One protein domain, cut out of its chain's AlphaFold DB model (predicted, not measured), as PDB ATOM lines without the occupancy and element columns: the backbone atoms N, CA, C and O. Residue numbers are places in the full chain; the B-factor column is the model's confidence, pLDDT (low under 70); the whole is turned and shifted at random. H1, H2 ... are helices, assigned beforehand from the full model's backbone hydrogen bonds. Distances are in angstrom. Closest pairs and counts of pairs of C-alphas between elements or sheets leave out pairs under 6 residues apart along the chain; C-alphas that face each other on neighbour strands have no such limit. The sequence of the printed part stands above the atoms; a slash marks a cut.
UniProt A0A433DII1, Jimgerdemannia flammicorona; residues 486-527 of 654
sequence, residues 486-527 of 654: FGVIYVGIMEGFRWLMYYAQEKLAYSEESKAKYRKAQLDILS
ATOM      1  N   PHE A 486     139.035 178.448 200.681       76.81
ATOM      2  CA  PHE A 486     138.623 179.707 200.048       76.81
ATOM      3  C   PHE A 486     139.601 180.855 200.341       76.81
ATOM      4  O   PHE A 486     139.911 181.627 199.436       76.81
ATOM      5  N   GLY A 487     140.139 180.943 201.564       82.06
ATOM      6  CA  GLY A 487     141.174 181.918 201.915       82.06
ATOM      7  C   GLY A 487     142.456 181.761 201.088       82.06
ATOM      8  O   GLY A 487     142.952 182.745 200.539       82.06
ATOM      9  N   VAL A 488     142.963 180.532 200.941       80.06
ATOM     10  CA  VAL A 488     144.165 180.238 200.134       80.06
ATOM     11  C   VAL A 488     143.932 180.541 198.651       80.06
ATOM     12  O   VAL A 488     144.762 181.204 198.030       80.06
ATOM     13  N   ILE A 489     142.790 180.125 198.092       82.19
ATOM     14  CA  ILE A 489     142.427 180.391 196.691       82.19
ATOM     15  C   ILE A 489     142.303 181.902 196.441       82.19
ATOM     16  O   ILE A 489     142.862 182.412 195.471       82.19
ATOM     17  N   TYR A 490     141.636 182.638 197.336       83.88
ATOM     18  CA  TYR A 490     141.483 184.090 197.224       83.88
ATOM     19  C   TYR A 490     142.834 184.820 197.276       83.88
ATOM     20  O   TYR A 490     143.091 185.688 196.442       83.88
ATOM     21  N   VAL A 491     143.729 184.451 198.201       83.44
ATOM     22  CA  VAL A 491     145.084 185.031 198.273       83.44
ATOM     23  C   VAL A 491     145.890 184.720 197.008       83.44
ATOM     24  O   VAL A 491     146.525 185.625 196.469       83.44
ATOM     25  N   GLY A 492     145.813 183.491 196.485       86.75
ATOM     26  CA  GLY A 492     146.472 183.110 195.231       86.75
ATOM     27  C   GLY A 492     145.988 183.922 194.024       86.75
ATOM     28  O   GLY A 492     146.805 184.425 193.254       86.75
ATOM     29  N   ILE A 493     144.672 184.125 193.895       84.94
ATOM     30  CA  ILE A 493     144.080 184.966 192.840       84.94
ATOM     31  C   ILE A 493     144.540 186.424 192.986       84.94
ATOM     32  O   ILE A 493     144.963 187.031 192.002       84.94
ATOM     33  N   MET A 494     144.505 186.985 194.198       85.75
ATOM     34  CA  MET A 494     144.889 188.381 194.441       85.75
ATOM     35  C   MET A 494     146.382 188.644 194.193       85.75
ATOM     36  O   MET A 494     146.727 189.679 193.621       85.75
ATOM     37  N   GLU A 495     147.270 187.717 194.564       81.06
ATOM     38  CA  GLU A 495     148.700 187.812 194.241       81.06
ATOM     39  C   GLU A 495     148.974 187.615 192.743       81.06
ATOM     40  O   GLU A 495     149.786 188.346 192.176       81.06
ATOM     41  N   GLY A 496     148.243 186.721 192.066       89.00
ATOM     42  CA  GLY A 496     148.298 186.577 190.607       89.00
ATOM     43  C   GLY A 496     147.898 187.862 189.872       89.00
ATOM     44  O   GLY A 496     148.619 188.321 188.984       89.00
ATOM     45  N   PHE A 497     146.806 188.510 190.294       84.06
ATOM     46  CA  PHE A 497     146.412 189.830 189.785       84.06
ATOM     47  C   PHE A 497     147.462 190.911 190.087       84.06
ATOM     48  O   PHE A 497     147.737 191.747 189.225       84.06
ATOM     49  N   ARG A 498     148.083 190.893 191.275       82.06
ATOM     50  CA  ARG A 498     149.150 191.842 191.638       82.06
ATOM     51  C   ARG A 498     150.379 191.685 190.738       82.06
ATOM     52  O   ARG A 498     150.903 192.691 190.262       82.06
ATOM     53  N   TRP A 499     150.790 190.449 190.455       82.75
ATOM     54  CA  TRP A 499     151.879 190.140 189.522       82.75
ATOM     55  C   TRP A 499     151.560 190.565 188.085       82.75
ATOM     56  O   TRP A 499     152.385 191.215 187.444       82.75
ATOM     57  N   LEU A 500     150.351 190.267 187.598       84.94
ATOM     58  CA  LEU A 500     149.903 190.652 186.257       84.94
ATOM     59  C   LEU A 500     149.913 192.179 186.065       84.94
ATOM     60  O   LEU A 500     150.377 192.676 185.039       84.94
ATOM     61  N   MET A 501     149.452 192.927 187.072       81.06
ATOM     62  CA  MET A 501     149.468 194.395 187.069       81.06
ATOM     63  C   MET A 501     150.893 194.966 187.093       81.06
ATOM     64  O   MET A 501     151.162 195.946 186.402       81.06
ATOM     65  N   TYR A 502     151.812 194.348 187.844       74.19
ATOM     66  CA  TYR A 502     153.217 194.765 187.895       74.19
ATOM     67  C   TYR A 502     153.927 194.528 186.551       74.19
ATOM     68  O   TYR A 502     154.535 195.443 185.998       74.19
ATOM     69  N   TYR A 503     153.755 193.337 185.966       78.62
ATOM     70  CA  TYR A 503     154.295 192.986 184.648       78.62
ATOM     71  C   TYR A 503     153.763 193.908 183.536       78.62
ATOM     72  O   TYR A 503     154.518 194.347 182.666       78.62
ATOM     73  N   ALA A 504     152.472 194.261 183.587       73.06
ATOM     74  CA  ALA A 504     151.874 195.215 182.656       73.06
ATOM     75  C   ALA A 504     152.454 196.635 182.808       73.06
ATOM     76  O   ALA A 504     152.700 197.297 181.800       73.06
ATOM     77  N   GLN A 505     152.719 197.101 184.035       69.31
ATOM     78  CA  GLN A 505     153.375 198.396 184.261       69.31
ATOM     79  C   GLN A 505     154.813 198.418 183.722       69.31
ATOM     80  O   GLN A 505     155.190 199.379 183.049       69.31
ATOM     81  N   GLU A 506     155.590 197.361 183.964       76.06
ATOM     82  CA  GLU A 506     156.984 197.255 183.516       76.06
ATOM     83  C   GLU A 506     157.097 197.212 181.980       76.06
ATOM     84  O   GLU A 506     157.905 197.932 181.388       76.06
ATOM     85  N   LYS A 507     156.234 196.440 181.305       70.44
ATOM     86  CA  LYS A 507     156.234 196.320 179.834       70.44
ATOM     87  C   LYS A 507     155.697 197.552 179.091       70.44
ATOM     88  O   LYS A 507     156.055 197.743 177.931       70.44
ATOM     89  N   LEU A 508     154.858 198.388 179.712       57.19
ATOM     90  CA  LEU A 508     154.183 199.522 179.049       57.19
ATOM     91  C   LEU A 508     154.853 200.893 179.276       57.19
ATOM     92  O   LEU A 508     154.262 201.937 178.992       57.19
ATOM     93  N   ALA A 509     156.108 200.919 179.733       54.16
ATOM     94  CA  ALA A 509     156.843 202.154 180.033       54.16
ATOM     95  C   ALA A 509     157.113 203.089 178.822       54.16
ATOM     96  O   ALA A 509     157.525 204.230 179.027       54.16
ATOM     97  N   TYR A 510     156.870 202.645 177.581       52.66
ATOM     98  CA  TYR A 510     157.431 203.240 176.355       52.66
ATOM     99  C   TYR A 510     156.586 204.290 175.593       52.66
ATOM    100  O   TYR A 510     157.080 204.837 174.610       52.66
ATOM    101  N   SER A 511     155.347 204.612 175.995       69.75
ATOM    102  CA  SER A 511     154.591 205.751 175.416       69.75
ATOM    103  C   SER A 511     153.441 206.226 176.314       69.75
ATOM    104  O   SER A 511     152.706 205.408 176.868       69.75
ATOM    105  N   GLU A 512     153.231 207.545 176.419       74.12
ATOM    106  CA  GLU A 512     152.065 208.125 177.111       74.12
ATOM    107  C   GLU A 512     150.735 207.811 176.409       74.12
ATOM    108  O   GLU A 512     149.726 207.581 177.077       74.12
ATOM    109  N   GLU A 513     150.719 207.712 175.077       81.31
ATOM    110  CA  GLU A 513     149.495 207.379 174.336       81.31
ATOM    111  C   GLU A 513     149.032 205.944 174.651       81.31
ATOM    112  O   GLU A 513     147.841 205.683 174.850       81.31
ATOM    113  N   SER A 514     149.988 205.019 174.802       77.69
ATOM    114  CA  SER A 514     149.728 203.653 175.268       77.69
ATOM    115  C   SER A 514     149.204 203.636 176.706       77.69
ATOM    116  O   SER A 514     148.260 202.901 176.996       77.69
ATOM    117  N   LYS A 515     149.738 204.483 177.601       77.94
ATOM    118  CA  LYS A 515     149.232 204.620 178.982       77.94
ATOM    119  C   LYS A 515     147.802 205.167 179.022       77.94
ATOM    120  O   LYS A 515     147.030 204.744 179.881       77.94
ATOM    121  N   ALA A 516     147.426 206.073 178.119       76.44
ATOM    122  CA  ALA A 516     146.057 206.586 178.025       76.44
ATOM    123  C   ALA A 516     145.070 205.500 177.553       76.44
ATOM    124  O   ALA A 516     144.055 205.258 178.211       76.44
ATOM    125  N   LYS A 517     145.403 204.782 176.470       78.69
ATOM    126  CA  LYS A 517     144.587 203.666 175.953       78.69
ATOM    127  C   LYS A 517     144.465 202.527 176.972       78.69
ATOM    128  O   LYS A 517     143.369 202.009 177.177       78.69
ATOM    129  N   TYR A 518     145.553 202.196 177.671       76.19
ATOM    130  CA  TYR A 518     145.553 201.180 178.726       76.19
ATOM    131  C   TYR A 518     144.716 201.589 179.947       76.19
ATOM    132  O   TYR A 518     143.956 200.765 180.446       76.19
ATOM    133  N   ARG A 519     144.759 202.857 180.390       76.00
ATOM    134  CA  ARG A 519     143.873 203.348 181.467       76.00
ATOM    135  C   ARG A 519     142.391 203.229 181.104       76.00
ATOM    136  O   ARG A 519     141.603 202.860 181.969       76.00
ATOM    137  N   LYS A 520     142.013 203.490 179.846       81.56
ATOM    138  CA  LYS A 520     140.633 203.261 179.387       81.56
ATOM    139  C   LYS A 520     140.272 201.772 179.455       81.56
ATOM    140  O   LYS A 520     139.318 201.421 180.137       81.56
ATOM    141  N   ALA A 521     141.096 200.901 178.869       72.50
ATOM    142  CA  ALA A 521     140.875 199.454 178.913       72.50
ATOM    143  C   ALA A 521     140.831 198.887 180.349       72.50
ATOM    144  O   ALA A 521     140.059 197.973 180.620       72.50
ATOM    145  N   GLN A 522     141.605 199.440 181.292       74.56
ATOM    146  CA  GLN A 522     141.509 199.085 182.711       74.56
ATOM    147  C   GLN A 522     140.163 199.481 183.326       74.56
ATOM    148  O   GLN A 522     139.612 198.691 184.085       74.56
ATOM    149  N   LEU A 523     139.625 200.664 183.012       74.25
ATOM    150  CA  LEU A 523     138.302 201.090 183.488       74.25
ATOM    151  C   LEU A 523     137.172 200.260 182.863       74.25
ATOM    152  O   LEU A 523     136.211 199.939 183.557       74.25
ATOM    153  N   ASP A 524     137.317 199.859 181.598       72.62
ATOM    154  CA  ASP A 524     136.361 198.985 180.912       72.62
ATOM    155  C   ASP A 524     136.392 197.552 181.504       72.62
ATOM    156  O   ASP A 524     135.346 196.974 181.795       72.62
ATOM    157  N   ILE A 525     137.580 196.984 181.765       71.00
ATOM    158  CA  ILE A 525     137.748 195.650 182.386       71.00
ATOM    159  C   ILE A 525     137.311 195.642 183.859       71.00
ATOM    160  O   ILE A 525     136.721 194.665 184.321       71.00
ATOM    161  N   LEU A 526     137.586 196.720 184.599       70.88
ATOM    162  CA  LEU A 526     137.175 196.898 185.996       70.88
ATOM    163  C   LEU A 526     135.785 197.541 186.129       70.88
ATOM    164  O   LEU A 526     135.436 198.003 187.221       70.88
ATOM    165  N   SER A 527     134.987 197.582 185.055       85.31
ATOM    166  CA  SER A 527     133.608 198.056 185.146       85.31
ATOM    167  C   SER A 527     132.827 197.177 186.124       85.31
ATOM    168  O   SER A 527     133.037 195.962 186.225       85.31
TER     169      SER A 527
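Overview. This is residues 486 to 527 of the 654 residues of a protein of Jimgerdemannia flammicorona (UniProt A0A433DII1). Two helices make an open, flat V: H1 is the longer arm, and after a bend at residues 508 to 511 the shorter H2 folds back with a gap between the arms. The printed part has 42 residues with two named helices, H1 then H2, and no named strand; the class is all helix. It is loose, with a radius of gyration of the C-alphas of 12.8 A, and spans 39 by 23 by 6 A.

Along the chain. H1, residues 486 to 507, begins at C-alpha 486 (138.623, 179.707, 200.048) and is 31.5 A long from first to last C-alpha. H2, residues 512 to 525, measures 19.7 A and ends at C-alpha 525 (137.748, 195.650, 182.386).

Arrangement. H1 and H2 are apart, with no C-alpha of the one within 8 A of the other. A tight link of four residues joins them. In H1 and H2 every O i to N i+4 pair is within hydrogen-bond range. Residues 486 to 503 of H1 stand free.

Size, cuts and confidence. The two C-alphas farthest apart, those of Phe 486 and Glu 513, are 39.3 A apart. The printed part has no cut. Its mean pLDDT is 76.8, with residue 505 and residues 508 to 511 under 70.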